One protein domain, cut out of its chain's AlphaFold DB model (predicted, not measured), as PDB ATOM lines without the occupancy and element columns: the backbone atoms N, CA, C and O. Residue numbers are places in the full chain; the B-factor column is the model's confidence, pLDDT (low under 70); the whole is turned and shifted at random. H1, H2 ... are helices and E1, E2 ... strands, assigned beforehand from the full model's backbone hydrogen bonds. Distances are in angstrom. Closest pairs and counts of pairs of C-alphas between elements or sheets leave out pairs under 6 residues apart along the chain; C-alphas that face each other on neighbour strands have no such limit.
ATOM      1  N   ILE A 219       9.069 -16.393 215.191       80.62
ATOM      2  CA  ILE A 219       8.774 -17.334 216.277       80.62
ATOM      3  C   ILE A 219       9.991 -17.440 217.198       80.62
ATOM      4  O   ILE A 219      11.129 -17.475 216.728       80.62
ATOM      5  N   ILE A 220       9.746 -17.534 218.504       82.94
ATOM      6  CA  ILE A 220      10.733 -17.966 219.495       82.94
ATOM      7  C   ILE A 220      10.261 -19.294 220.073       82.94
ATOM      8  O   ILE A 220       9.129 -19.393 220.545       82.94
ATOM      9  N   LEU A 221      11.121 -20.304 220.019       81.25
ATOM     10  CA  LEU A 221      10.875 -21.594 220.645       81.25
ATOM     11  C   LEU A 221      11.577 -21.585 221.993       81.25
ATOM     12  O   LEU A 221      12.768 -21.294 222.069       81.25
ATOM     13  N   ALA A 222      10.805 -21.825 223.040       82.00
ATOM     14  CA  ALA A 222      11.278 -21.761 224.408       82.00
ATOM     15  C   ALA A 222      10.530 -22.802 225.234       82.00
ATOM     16  O   ALA A 222       9.347 -23.065 224.983       82.00
ATOM     17  N   ASP A 223      11.195 -23.384 226.229       80.56
ATOM     18  CA  ASP A 223      10.475 -24.130 227.254       80.56
ATOM     19  C   ASP A 223       9.536 -23.198 228.045       80.56
ATOM     20  O   ASP A 223       9.451 -21.989 227.809       80.56
ATOM     21  N   MET A 224       8.770 -23.761 228.972       76.81
ATOM     22  CA  MET A 224       7.771 -22.991 229.700       76.81
ATOM     23  C   MET A 224       8.378 -21.868 230.555       76.81
ATOM     24  O   MET A 224       7.815 -20.774 230.605       76.81
ATOM     25  N   LEU A 225       9.519 -22.122 231.198       78.88
ATOM     26  CA  LEU A 225      10.182 -21.161 232.075       78.88
ATOM     27  C   LEU A 225      10.912 -20.090 231.253       78.88
ATOM     28  O   LEU A 225      10.800 -18.899 231.534       78.88
ATOM     29  N   GLU A 226      11.592 -20.504 230.187       82.38
ATOM     30  CA  GLU A 226      12.223 -19.628 229.208       82.38
ATOM     31  C   GLU A 226      11.184 -18.708 228.541       82.38
ATOM     32  O   GLU A 226      11.403 -17.500 228.419       82.38
ATOM     33  N   ALA A 227      10.015 -19.242 228.169       84.88
ATOM     34  CA  ALA A 227       8.914 -18.468 227.601       84.88
ATOM     35  C   ALA A 227       8.406 -17.404 228.578       84.88
ATOM     36  O   ALA A 227       8.176 -16.260 228.180       84.88
ATOM     37  N   GLN A 228       8.264 -17.764 229.856       85.44
ATOM     38  CA  GLN A 228       7.867 -16.838 230.913       85.44
ATOM     39  C   GLN A 228       8.901 -15.731 231.120       85.44
ATOM     40  O   GLN A 228       8.517 -14.565 231.204       85.44
ATOM     41  N   ASN A 229      10.195 -16.060 231.102       84.62
ATOM     42  CA  ASN A 229      11.277 -15.080 231.219       84.62
ATOM     43  C   ASN A 229      11.303 -14.104 230.033       84.62
ATOM     44  O   ASN A 229      11.360 -12.888 230.229       84.62
ATOM     45  N   ILE A 230      11.186 -14.614 228.799       86.44
ATOM     46  CA  ILE A 230      11.106 -13.790 227.580       86.44
ATOM     47  C   ILE A 230       9.903 -12.840 227.646       86.44
ATOM     48  O   ILE A 230      10.026 -11.658 227.320       86.44
ATOM     49  N   CYS A 231       8.753 -13.355 228.089       89.44
ATOM     50  CA  CYS A 231       7.490 -12.625 228.196       89.44
ATOM     51  C   CYS A 231       7.374 -11.755 229.461       89.44
ATOM     52  O   CYS A 231       6.400 -11.009 229.600       89.44
ATOM     53  N   CYS A 232       8.349 -11.840 230.370       89.38
ATOM     54  CA  CYS A 232       8.357 -11.204 231.688       89.38
ATOM     55  C   CYS A 232       7.185 -11.591 232.608       89.38
ATOM     56  O   CYS A 232       6.782 -10.809 233.466       89.38
ATOM     57  N   THR A 233       6.607 -12.777 232.434       89.69
ATOM     58  CA  THR A 233       5.472 -13.250 233.241       89.69
ATOM     59  C   THR A 233       5.929 -14.074 234.437       89.69
ATOM     60  O   THR A 233       6.953 -14.747 234.372       89.69
ATOM     61  N   TYR A 234       5.132 -14.072 235.502       87.00
ATOM     62  CA  TYR A 234       5.412 -14.833 236.719       87.00
ATOM     63  C   TYR A 234       5.410 -16.353 236.478       87.00
ATOM     64  O   TYR A 234       4.735 -16.859 235.577       87.00
ATOM     65  N   LYS A 235       6.122 -17.090 237.340       80.50
ATOM     66  CA  LYS A 235       6.163 -18.561 237.340       80.50
ATOM     67  C   LYS A 235       4.864 -19.163 237.912       80.50
ATOM     68  O   LYS A 235       4.134 -18.537 238.664       80.50
ATOM     69  N   LEU A 236       4.546 -20.395 237.526       65.81
ATOM     70  CA  LEU A 236       3.182 -20.935 237.354       65.81
ATOM     71  C   LEU A 236       2.214 -21.139 238.530       65.81
ATOM     72  O   LEU A 236       1.068 -21.492 238.267       65.81
ATOM     73  N   TYR A 237       2.585 -20.956 239.788       59.41
ATOM     74  CA  TYR A 237       1.937 -21.722 240.863       59.41
ATOM     75  C   TYR A 237       1.087 -20.911 241.843       59.41
ATOM     76  O   TYR A 237       0.159 -21.478 242.413       59.41
ATOM     77  N   ARG A 238       1.292 -19.595 241.979       63.72
ATOM     78  CA  ARG A 238       0.339 -18.702 242.680       63.72
ATOM     79  C   ARG A 238       0.039 -17.421 241.911       63.72
ATOM     80  O   ARG A 238      -0.162 -16.352 242.476       63.72
ATOM     81  N   THR A 239      -0.009 -17.528 240.591       77.75
ATOM     82  CA  THR A 239      -0.311 -16.389 239.723       77.75
ATOM     83  C   THR A 239      -1.792 -16.333 239.404       77.75
ATOM     84  O   THR A 239      -2.461 -17.362 239.266       77.75
ATOM     85  N   LYS A 240      -2.319 -15.116 239.254       85.19
ATOM     86  CA  LYS A 240      -3.701 -14.901 238.810       85.19
ATOM     87  C   LYS A 240      -3.894 -15.410 237.383       85.19
ATOM     88  O   LYS A 240      -4.903 -16.051 237.102       85.19
ATOM     89  N   CYS A 241      -2.902 -15.180 236.520       87.75
ATOM     90  CA  CYS A 241      -2.897 -15.570 235.113       87.75
ATOM     91  C   CYS A 241      -1.594 -16.303 234.753       87.75
ATOM     92  O   CYS A 241      -0.646 -15.678 234.269       87.75
ATOM     93  N   SER A 242      -1.541 -17.622 234.955       83.50
ATOM     94  CA  SER A 242      -0.293 -18.393 234.794       83.50
ATOM     95  C   SER A 242       0.149 -18.630 233.347       83.50
ATOM     96  O   SER A 242       1.302 -18.981 233.089       83.50
ATOM     97  N   CYS A 243      -0.741 -18.413 232.376       85.31
ATOM     98  CA  CYS A 243      -0.392 -18.516 230.968       85.31
ATOM     99  C   CYS A 243       0.440 -17.302 230.520       85.31
ATOM    100  O   CYS A 243       0.011 -16.151 230.638       85.31
ATOM    101  N   TYR A 244       1.597 -17.559 229.904       87.12
ATOM    102  CA  TYR A 244       2.416 -16.502 229.305       87.12
ATOM    103  C   TYR A 244       1.755 -15.871 228.066       87.12
ATOM    104  O   TYR A 244       2.159 -14.795 227.652       87.12
ATOM    105  N   LYS A 245       0.746 -16.517 227.459       88.94
ATOM    106  CA  LYS A 245       0.096 -16.071 226.209       88.94
ATOM    107  C   LYS A 245      -1.248 -15.370 226.426       88.94
ATOM    108  O   LYS A 245      -1.616 -14.479 225.658       88.94
ATOM    109  N   CYS A 246      -1.998 -15.749 227.455       90.38
ATOM    110  CA  CYS A 246      -3.319 -15.195 227.735       90.38
ATOM    111  C   CYS A 246      -3.506 -14.840 229.209       90.38
ATOM    112  O   CYS A 246      -2.765 -15.276 230.084       90.38
ATOM    113  N   LEU A 247      -4.536 -14.045 229.471       91.75
ATOM    114  CA  LEU A 247      -4.969 -13.623 230.800       91.75
ATOM    115  C   LEU A 247      -6.087 -14.521 231.333       91.75
ATOM    116  O   LEU A 247      -6.980 -14.064 232.042       91.75
ATOM    117  N   THR A 248      -6.088 -15.794 230.933       89.56
ATOM    118  CA  THR A 248      -7.033 -16.764 231.480       89.56
ATOM    119  C   THR A 248      -6.701 -16.971 232.958       89.56
ATOM    120  O   THR A 248      -5.563 -17.343 233.262       89.56
ATOM    121  N   PRO A 249      -7.669 -16.766 233.868       87.81
ATOM    122  CA  PRO A 249      -7.458 -17.012 235.283       87.81
ATOM    123  C   PRO A 249      -7.045 -18.459 235.541       87.81
ATOM    124  O   PRO A 249      -7.546 -19.373 234.880       87.81
ATOM    125  N   SER A 250      -6.188 -18.687 236.532       84.12
ATOM    126  CA  SER A 250      -5.644 -20.020 236.823       84.12
ATOM    127  C   SER A 250      -6.728 -21.083 237.064       84.12
ATOM    128  O   SER A 250      -6.609 -22.211 236.590       84.12
ATOM    129  N   ASN A 251      -7.855 -20.713 237.683       84.94
ATOM    130  CA  ASN A 251      -9.003 -21.607 237.889       84.94
ATOM    131  C   ASN A 251      -9.803 -21.938 236.606       84.94
ATOM    132  O   ASN A 251     -10.648 -22.828 236.632       84.94
ATOM    133  N   GLN A 252      -9.565 -21.237 235.494       86.62
ATOM    134  CA  GLN A 252     -10.220 -21.461 234.199       86.62
ATOM    135  C   GLN A 252      -9.327 -22.183 233.181       86.62
ATOM    136  O   GLN A 252      -9.813 -22.541 232.111       86.62
ATOM    137  N   LEU A 253      -8.048 -22.438 233.482       81.62
ATOM    138  CA  LEU A 253      -7.120 -23.053 232.521       81.62
ATOM    139  C   LEU A 253      -7.520 -24.477 232.113       81.62
ATOM    140  O   LEU A 253      -7.348 -24.847 230.955       81.62
ATOM    141  N   ASN A 254      -8.125 -25.239 233.027       81.75
ATOM    142  CA  ASN A 254      -8.614 -26.598 232.762       81.75
ATOM    143  C   ASN A 254     -10.050 -26.632 232.209       81.75
ATOM    144  O   ASN A 254     -10.617 -27.707 232.000       81.75
ATOM    145  N   ASN A 255     -10.675 -25.474 231.980       85.31
ATOM    146  CA  ASN A 255     -12.041 -25.410 231.479       85.31
ATOM    147  C   ASN A 255     -12.081 -25.656 229.964       85.31
ATOM    148  O   ASN A 255     -11.958 -24.732 229.162       85.31
ATOM    149  N   MET A 256     -12.340 -26.903 229.567       84.56
ATOM    150  CA  MET A 256     -12.474 -27.303 228.157       84.56
ATOM    151  C   MET A 256     -13.638 -26.622 227.413       84.56
ATOM    152  O   MET A 256     -13.687 -26.665 226.186       84.56
ATOM    153  N   PHE A 257     -14.580 -26.006 228.133       87.31
ATOM    154  CA  PHE A 257     -15.747 -25.329 227.562       87.31
ATOM    155  C   PHE A 257     -15.582 -23.805 227.498       87.31
ATOM    156  O   PHE A 257     -16.545 -23.095 227.183       87.31
ATOM    157  N   ILE A 258     -14.386 -23.282 227.797       86.31
ATOM    158  CA  ILE A 258     -14.115 -21.852 227.679       86.31
ATOM    159  C   ILE A 258     -14.313 -21.400 226.228       86.31
ATOM    160  O   ILE A 258     -13.787 -21.982 225.278       86.31
ATOM    161  N   LYS A 259     -15.121 -20.357 226.032       88.25
ATOM    162  CA  LYS A 259     -15.373 -19.825 224.691       88.25
ATOM    163  C   LYS A 259     -14.187 -18.977 224.250       88.25
ATOM    164  O   LYS A 259     -13.720 -18.131 225.008       88.25
ATOM    165  N   GLN A 260     -13.765 -19.127 222.995       83.19
ATOM    166  CA  GLN A 260     -12.607 -18.413 222.446       83.19
ATOM    167  C   GLN A 260     -12.706 -16.885 222.590       83.19
ATOM    168  O   GLN A 260     -11.701 -16.223 222.813       83.19
ATOM    169  N   ASN A 261     -13.912 -16.318 222.501       86.62
ATOM    170  CA  ASN A 261     -14.141 -14.878 222.637       86.62
ATOM    171  C   ASN A 261     -14.006 -14.351 224.079       86.62
ATOM    172  O   ASN A 261     -14.012 -13.141 224.271       86.62
ATOM    173  N   LEU A 262     -13.925 -15.238 225.077       85.81
ATOM    174  CA  LEU A 262     -13.662 -14.888 226.475       85.81
ATOM    175  C   LEU A 262     -12.166 -14.954 226.816       85.81
ATOM    176  O   LEU A 262     -11.765 -14.473 227.871       85.81
ATOM    177  N   ILE A 263     -11.342 -15.538 225.940       89.25
ATOM    178  CA  ILE A 263      -9.896 -15.618 226.137       89.25
ATOM    179  C   ILE A 263      -9.283 -14.280 225.735       89.25
ATOM    180  O   ILE A 263      -9.209 -13.936 224.554       89.25
ATOM    181  N   VAL A 264      -8.815 -13.532 226.730       91.94
ATOM    182  CA  VAL A 264      -8.076 -12.290 226.507       91.94
ATOM    183  C   VAL A 264      -6.601 -12.630 226.313       91.94
ATOM    184  O   VAL A 264      -5.970 -13.209 227.195       91.94
ATOM    185  N   LEU A 265      -6.043 -12.288 225.154       92.38
ATOM    186  CA  LEU A 265      -4.623 -12.486 224.864       92.38
ATOM    187  C   LEU A 265      -3.774 -11.371 225.484       92.38
ATOM    188  O   LEU A 265      -4.211 -10.221 225.588       92.38
ATOM    189  N   ARG A 266      -2.540 -11.701 225.860       92.69
ATOM    190  CA  ARG A 266      -1.534 -10.699 226.218       92.69
ATOM    191  C   ARG A 266      -1.035 -10.020 224.943       92.69
ATOM    192  O   ARG A 266      -0.798 -10.674 223.928       92.69
ATOM    193  N   THR A 267      -0.901  -8.704 224.990       91.62
ATOM    194  CA  THR A 267      -0.353  -7.873 223.919       91.62
ATOM    195  C   THR A 267       0.657  -6.898 224.498       91.62
ATOM    196  O   THR A 267       0.701  -6.667 225.705       91.62
ATOM    197  N   HIS A 268       1.486  -6.311 223.641       89.88
ATOM    198  CA  HIS A 268       2.408  -5.269 224.081       89.88
ATOM    199  C   HIS A 268       1.653  -4.121 224.755       89.88
ATOM    200  O   HIS A 268       2.053  -3.659 225.814       89.88
ATOM    201  N   GLU A 269       0.522  -3.701 224.187       90.38
ATOM    202  CA  GLU A 269      -0.240  -2.552 224.667       90.38
ATOM    203  C   GLU A 269      -0.873  -2.807 226.033       90.38
ATOM    204  O   GLU A 269      -0.800  -1.945 226.910       90.38
ATOM    205  N   ASN A 270      -1.506  -3.970 226.234       91.88
ATOM    206  CA  ASN A 270      -2.175  -4.240 227.503       91.88
ATOM    207  C   ASN A 270      -1.173  -4.515 228.631       91.88
ATOM    208  O   ASN A 270      -1.401  -4.058 229.749       91.88
ATOM    209  N   MET A 271      -0.047  -5.170 228.337       92.62
ATOM    210  CA  MET A 271       0.990  -5.443 229.330       92.62
ATOM    211  C   MET A 271       1.782  -4.184 229.673       92.62
ATOM    212  O   MET A 271       1.962  -3.883 230.850       92.62
ATOM    213  N   HIS A 272       2.140  -3.372 228.675       90.19
ATOM    214  CA  HIS A 272       2.743  -2.060 228.907       90.19
ATOM    215  C   HIS A 272       1.823  -1.162 229.742       90.19
ATOM    216  O   HIS A 272       2.267  -0.502 230.680       90.19
ATOM    217  N   LYS A 273       0.516  -1.149 229.444       91.69
ATOM    218  CA  LYS A 273      -0.462  -0.394 230.239       91.69
ATOM    219  C   LYS A 273      -0.554  -0.908 231.678       91.69
ATOM    220  O   LYS A 273      -0.682  -0.088 232.583       91.69
ATOM    221  N   ALA A 274      -0.500  -2.225 231.888       91.50
ATOM    222  CA  ALA A 274      -0.527  -2.821 233.223       91.50
ATOM    223  C   ALA A 274       0.681  -2.386 234.063       91.50
ATOM    224  O   ALA A 274       0.491  -1.953 235.196       91.50
ATOM    225  N   VAL A 275       1.886  -2.412 233.481       90.25
ATOM    226  CA  VAL A 275       3.113  -1.940 234.144       90.25
ATOM    227  C   VAL A 275       3.040  -0.440 234.441       90.25
ATOM    228  O   VAL A 275       3.269  -0.034 235.572       90.25
ATOM    229  N   PHE A 276       2.632   0.387 233.474       89.06
ATOM    230  CA  PHE A 276       2.528   1.840 233.679       89.06
ATOM    231  C   PHE A 276       1.457   2.241 234.708       89.06
ATOM    232  O   PHE A 276       1.533   3.311 235.299       89.06
ATOM    233  N   SER A 277       0.437   1.401 234.905       91.38
ATOM    234  CA  SER A 277      -0.645   1.661 235.862       91.38
ATOM    235  C   SER A 277      -0.415   1.003 237.227       91.38
ATOM    236  O   SER A 277      -1.377   0.924 237.984       91.38
ATOM    237  N   HIS A 278       0.789   0.485 237.515       87.56
ATOM    238  CA  HIS A 278       1.116  -0.244 238.755       87.56
ATOM    239  C   HIS A 278       0.157  -1.407 239.067       87.56
ATOM    240  O   HIS A 278      -0.174  -1.686 240.212       87.56
ATOM    241  N   ASN A 279      -0.319  -2.085 238.020       89.62
ATOM    242  CA  ASN A 279      -1.233  -3.225 238.124       89.62
ATOM    243  C   ASN A 279      -0.585  -4.517 237.607       89.62
ATOM    244  O   ASN A 279      -1.281  -5.460 237.244       89.62
ATOM    245  N   ALA A 280       0.742  -4.569 237.496       89.00
ATOM    246  CA  ALA A 280       1.450  -5.678 236.860       89.00
ATOM    247  C   ALA A 280       1.168  -7.035 237.542       89.00
ATOM    248  O   ALA A 280       0.968  -8.048 236.865       89.00
ATOM    249  N   THR A 281       1.023  -7.034 238.869       88.81
ATOM    250  CA  THR A 281       0.674  -8.203 239.692       88.81
ATOM    251  C   THR A 281      -0.667  -8.833 239.293       88.81
ATOM    252  O   THR A 281      -0.756 -10.057 239.141       88.81
ATOM    253  N   GLU A 282      -1.697  -8.025 239.004       88.56
ATOM    254  CA  GLU A 282      -3.012  -8.487 238.519       88.56
ATOM    255  C   GLU A 282      -2.903  -9.270 237.210       88.56
ATOM    256  O   GLU A 282      -3.568 -10.287 236.995       88.56
ATOM    257  N   PHE A 283      -2.001  -8.817 236.344       90.50
ATOM    258  CA  PHE A 283      -1.715  -9.449 235.067       90.50
ATOM    259  C   PHE A 283      -0.579 -10.471 235.174       90.50
ATOM    260  O   PHE A 283      -0.188 -11.030 234.155       90.50
ATOM    261  N   SER A 284      -0.058 -10.770 236.369       91.75
ATOM    262  CA  SER A 284       1.030 -11.738 236.581       91.75
ATOM    263  C   SER A 284       2.244 -11.473 235.677       91.75
ATOM    264  O   SER A 284       2.769 -12.386 235.031       91.75
ATOM    265  N   ILE A 285       2.632 -10.203 235.568       91.56
ATOM    266  CA  ILE A 285       3.808  -9.731 234.835       91.56
ATOM    267  C   ILE A 285       4.713  -8.953 235.794       91.56
ATOM    268  O   ILE A 285       4.219  -8.294 236.701       91.56
ATOM    269  N   HIS A 286       6.030  -9.036 235.618       88.69
ATOM    270  CA  HIS A 286       6.957  -8.215 236.393       88.69
ATOM    271  C   HIS A 286       6.885  -6.749 235.944       88.69
ATOM    272  O   HIS A 286       6.691  -6.460 234.761       88.69
ATOM    273  N   GLU A 287       7.075  -5.822 236.884       85.56
ATOM    274  CA  GLU A 287       7.153  -4.375 236.636       85.56
ATOM    275  C   GLU A 287       8.465  -3.998 235.938       85.56
ATOM    276  O   GLU A 287       9.360  -3.376 236.503       85.56
ATOM    277  N   TYR A 288       8.609  -4.445 234.696       80.62
ATOM    278  CA  TYR A 288       9.799  -4.234 233.893       80.62
ATOM    279  C   TYR A 288       9.420  -4.057 232.425       80.62
ATOM    280  O   TYR A 288       8.695  -4.868 231.845       80.62
ATOM    281  N   GLU A 289       9.918  -2.989 231.805       78.50
ATOM    282  CA  GLU A 289       9.722  -2.759 230.376       78.50
ATOM    283  C   GLU A 289      10.660  -3.673 229.574       78.50
ATOM    284  O   GLU A 289      11.868  -3.443 229.499       78.50
ATOM    285  N   ILE A 290      10.108  -4.710 228.939       85.31
ATOM    286  CA  ILE A 290      10.911  -5.603 228.096       85.31
ATOM    287  C   ILE A 290      11.234  -4.987 226.738       85.31
ATOM    288  O   ILE A 290      10.416  -4.304 226.115       85.31
ATOM    289  N   PHE A 291      12.424  -5.301 226.215       82.75
ATOM    290  CA  PHE A 291      12.880  -4.747 224.938       82.75
ATOM    291  C   PHE A 291      11.957  -5.146 223.773       82.75
ATOM    292  O   PHE A 291      11.791  -4.372 222.827       82.75
ATOM    293  N   PHE A 292      11.346  -6.334 223.842       83.12
ATOM    294  CA  PHE A 292      10.500  -6.872 222.780       83.12
ATOM    295  C   PHE A 292       9.285  -5.990 222.475       83.12
ATOM    296  O   PHE A 292       8.837  -5.968 221.333       83.12
ATOM    297  N   TRP A 293       8.791  -5.193 223.427       84.00
ATOM    298  CA  TRP A 293       7.684  -4.264 223.169       84.00
ATOM    299  C   TRP A 293       8.041  -3.157 222.170       84.00
ATOM    300  O   TRP A 293       7.159  -2.584 221.533       84.00
ATOM    301  N   LYS A 294       9.339  -2.894 221.963       77.94
ATOM    302  CA  LYS A 294       9.842  -1.932 220.968       77.94
ATOM    303  C   LYS A 294       9.846  -2.512 219.547       77.94
ATOM    304  O   LYS A 294      10.013  -1.764 218.581       77.94
ATOM    305  N   LEU A 295       9.633  -3.823 219.393       75.38
ATOM    306  CA  LEU A 295       9.469  -4.468 218.093       75.38
ATOM    307  C   LEU A 295       8.088  -4.153 217.521       75.38
ATOM    308  O   LEU A 295       7.064  -4.625 218.004       75.38
ATOM    309  N   ARG A 296       8.062  -3.377 216.435       62.19
ATOM    310  CA  ARG A 296       6.816  -2.899 215.808       62.19
ATOM    311  C   ARG A 296       6.010  -3.964 215.059       62.19
ATOM    312  O   ARG A 296       4.898  -3.669 214.640       62.19
ATOM    313  N   MET A 297       6.575  -5.145 214.809       64.12
ATOM    314  CA  MET A 297       6.019  -6.089 213.826       64.12
ATOM    315  C   MET A 297       5.391  -7.341 214.448       64.12
ATOM    316  O   MET A 297       4.545  -7.949 213.800       64.12
ATOM    317  N   THR A 298       5.745  -7.707 215.686       73.44
ATOM    318  CA  THR A 298       5.300  -8.976 216.284       73.44
ATOM    319  C   THR A 298       4.996  -8.802 217.764       73.44
ATOM    320  O   THR A 298       5.836  -8.305 218.506       73.44
ATOM    321  N   ASN A 299       3.814  -9.247 218.193       86.00
ATOM    322  CA  ASN A 299       3.485  -9.392 219.605       86.00
ATOM    323  C   ASN A 299       4.302 -10.552 220.200       86.00
ATOM    324  O   ASN A 299       4.134 -11.696 219.780       86.00
ATOM    325  N   ILE A 300       5.163 -10.277 221.178       88.12
ATOM    326  CA  ILE A 300       6.061 -11.265 221.786       88.12
ATOM    327  C   ILE A 300       5.307 -12.448 222.388       88.12
ATOM    328  O   ILE A 300       5.719 -13.591 222.217       88.12
ATOM    329  N   TYR A 301       4.148 -12.190 222.995       89.81
ATOM    330  CA  TYR A 301       3.301 -13.219 223.603       89.81
ATOM    331  C   TYR A 301       2.705 -14.181 222.564       89.81
ATOM    332  O   TYR A 301       2.308 -15.295 222.902       89.81
ATOM    333  N   ASP A 302       2.639 -13.758 221.299       86.62
ATOM    334  CA  ASP A 302       2.229 -14.607 220.182       86.62
ATOM    335  C   ASP A 302       3.425 -15.264 219.479       86.62
ATOM    336  O   ASP A 302       3.330 -16.421 219.074       86.62
ATOM    337  N   ALA A 303       4.559 -14.557 219.397       85.44
ATOM    338  CA  ALA A 303       5.803 -15.062 218.817       85.44
ATOM    339  C   ALA A 303       6.389 -16.233 219.616       85.44
ATOM    340  O   ALA A 303       6.957 -17.159 219.036       85.44
ATOM    341  N   VAL A 304       6.273 -16.196 220.944       86.19
ATOM    342  CA  VAL A 304       6.779 -17.256 221.816       86.19
ATOM    343  C   VAL A 304       5.861 -18.472 221.747       86.19
ATOM    344  O   VAL A 304       4.668 -18.428 222.063       86.19
ATOM    345  N   THR A 305       6.437 -19.598 221.355       82.12
ATOM    346  CA  THR A 305       5.765 -20.889 221.271       82.12
ATOM    347  C   THR A 305       6.479 -21.877 222.178       82.12
ATOM    348  O   THR A 305       7.700 -22.003 222.119       82.12
ATOM    349  N   MET A 306       5.703 -22.591 222.999       75.56
ATOM    350  CA  MET A 306       6.244 -23.643 223.856       75.56
ATOM    351  C   MET A 306       6.937 -24.714 223.027       75.56
ATOM    352  O   MET A 306       6.358 -25.238 222.066       75.56
ATOM    353  N   ASP A 307       8.131 -25.093 223.461       73.06
ATOM    354  CA  ASP A 307       8.818 -26.240 222.909       73.06
ATOM    355  C   ASP A 307       8.066 -27.526 223.279       73.06
ATOM    356  O   ASP A 307       8.078 -28.014 224.413       73.06
ATOM    357  N   ARG A 308       7.350 -28.072 222.291       58.62
ATOM    358  CA  ARG A 308       6.517 -29.268 222.457       58.62
ATOM    359  C   ARG A 308       7.356 -30.518 222.722       58.62
ATOM    360  O   ARG A 308       6.793 -31.517 223.165       58.62
ATOM    361  N   MET A 309       8.662 -30.478 222.449       59.34
ATOM    362  CA  MET A 309       9.563 -31.592 222.730       59.34
ATOM    363  C   MET A 309       9.829 -31.762 224.216       59.34
ATOM    364  O   MET A 309       9.662 -32.861 224.738       59.34
ATOM    365  N   HIS A 310      10.179 -30.666 224.890       61.91
ATOM    366  CA  HIS A 310      10.520 -30.668 226.309       61.91
ATOM    367  C   HIS A 310       9.333 -31.165 227.143       61.91
ATOM    368  O   HIS A 310       9.454 -31.997 228.037       61.91
ATOM    369  N   LEU A 311       8.135 -30.763 226.726       54.88
ATOM    370  CA  LEU A 311       6.855 -31.249 227.222       54.88
ATOM    371  C   LEU A 311       6.732 -32.792 227.169       54.88
ATOM    372  O   LEU A 311       6.312 -33.401 228.154       54.88
ATOM    373  N   GLN A 312       7.103 -33.436 226.055       51.28
ATOM    374  CA  GLN A 312       7.055 -34.901 225.914       51.28
ATOM    375  C   GLN A 312       8.119 -35.618 226.758       51.28
ATOM    376  O   GLN A 312       7.851 -36.708 227.260       51.28
ATOM    377  N   GLU A 313       9.297 -35.017 226.920       51.56
ATOM    378  CA  GLU A 313      10.444 -35.618 227.613       51.56
ATOM    379  C   GLU A 313      10.377 -35.490 229.141       51.56
ATOM    380  O   GLU A 313      10.776 -36.425 229.830       51.56
ATOM    381  N   ILE A 314       9.759 -34.430 229.685       55.41
ATOM    382  CA  ILE A 314       9.490 -34.307 231.135       55.41
ATOM    383  C   ILE A 314       8.456 -35.345 231.618       55.41
ATOM    384  O   ILE A 314       8.224 -35.502 232.813       55.41
ATOM    385  N   GLY A 315       7.801 -36.081 230.714       46.88
ATOM    386  CA  GLY A 315       6.780 -37.038 231.126       46.88
ATOM    387  C   GLY A 315       5.584 -36.337 231.776       46.88
ATOM    388  O   GLY A 315       4.981 -36.872 232.697       46.88
ATOM    389  N   LEU A 316       5.197 -35.159 231.273       50.00
ATOM    390  CA  LEU A 316       3.916 -34.523 231.615       50.00
ATOM    391  C   LEU A 316       2.723 -35.186 230.897       50.00
ATOM    392  O   LEU A 316       1.572 -34.924 231.223       50.00
ATOM    393  N   PHE A 317       2.977 -36.072 229.929       50.41
ATOM    394  CA  PHE A 317       1.970 -36.766 229.114       50.41
ATOM    395  C   PHE A 317       1.581 -38.216 229.496       50.41
ATOM    396  O   PHE A 317       0.609 -38.686 228.905       50.41
ATOM    397  N   PRO A 318       2.208 -38.944 230.451       48.12
ATOM    398  CA  PRO A 318       1.757 -40.277 230.857       48.12
ATOM    399  C   PRO A 318       0.340 -40.298 231.442       48.12
ATOM    400  O   PRO A 318      -0.337 -41.311 231.321       48.12
ATOM    401  N   ALA A 319      -0.119 -39.202 232.063       45.16
ATOM    402  CA  ALA A 319      -1.401 -39.167 232.778       45.16
ATOM    403  C   ALA A 319      -2.536 -38.413 232.053       45.16
ATOM    404  O   ALA A 319      -3.701 -38.639 232.368       45.16
ATOM    405  N   TYR A 320      -2.231 -37.538 231.082       48.41
ATOM    406  CA  TYR A 320      -3.207 -36.557 230.566       48.41
ATOM    407  C   TYR A 320      -3.464 -36.606 229.055       48.41
ATOM    408  O   TYR A 320      -4.272 -35.823 228.550       48.41
ATOM    409  N   MET A 321      -2.845 -37.525 228.305       43.59
ATOM    410  CA  MET A 321      -3.396 -37.847 226.990       43.59
ATOM    411  C   MET A 321      -4.700 -38.612 227.203       43.59
ATOM    412  O   MET A 321      -4.692 -39.750 227.665       43.59
ATOM    413  N   LEU A 322      -5.824 -37.973 226.870       49.16
ATOM    414  CA  LEU A 322      -7.093 -38.661 226.668       49.16
ATOM    415  C   LEU A 322      -6.820 -39.875 225.776       49.16
ATOM    416  O   LEU A 322      -6.449 -39.722 224.610       49.16
ATOM    417  N   ASN A 323      -6.973 -41.073 226.340       38.22
ATOM    418  CA  ASN A 323      -7.020 -42.295 225.559       38.22
ATOM    419  C   ASN A 323      -8.222 -42.164 224.624       38.22
ATOM    420  O   ASN A 323      -9.366 -42.344 225.043       38.22
ATOM    421  N   PHE A 324      -7.972 -41.804 223.368       40.75
ATOM    422  CA  PHE A 324      -8.975 -41.962 222.330       40.75
ATOM    423  C   PHE A 324      -9.176 -43.468 222.159       40.75
ATOM    424  O   PHE A 324      -8.286 -44.170 221.678       40.75
ATOM    425  N   THR A 325     -10.307 -43.943 222.677       42.22
ATOM    426  CA  THR A 325     -10.804 -45.312 222.504       42.22
ATOM    427  C   THR A 325     -11.584 -45.434 221.210       42.22
ATOM    428  O   THR A 325     -12.195 -44.421 220.791       42.22
TER     429      THR A 325
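This is residues 219 to 325 of the 325 residues of an uncharacterized protein of Rhizophagus clarus (UniProt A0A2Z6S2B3). With little regular structure, a loop-rich body holds short helices and a parallel sheet; residues 312 to 325 stick out. Of 107 printed residues, 37 are in named elements, mostly helix: E1 H1 H2 H3 H4 E2 H5. The whole is compact, radius of gyration of the C-alphas 14.8 A, spanning 49 by 26 by 25 A.

E1, residues 220 to 222, and E2, 304 to 306, are parallel, with N 305 and O 220 within hydrogen-bond range at 2.8 A. Between them, in a strand-helix-strand unit, come H1, 224 to 231, H2, 268 to 276, H3, 291 to 294, and H4, 300 to 303. H1 and H4 are close but not clearly touching, closest C-alphas 231 and 301 at 6.2 A. In H1 and H2 every O i to N i+4 pair is within range.

E1 begins at C-alpha 220, (10.733, -17.966, 219.495). H5, 308 to 313, ends at (10.444, -35.618, 227.613).

Residues 232 to 267 are a long link between H1 and H2. pLDDT is under 70 in 23 printed residues, namely 236 to 238, 296 to 297 and 308 to 325.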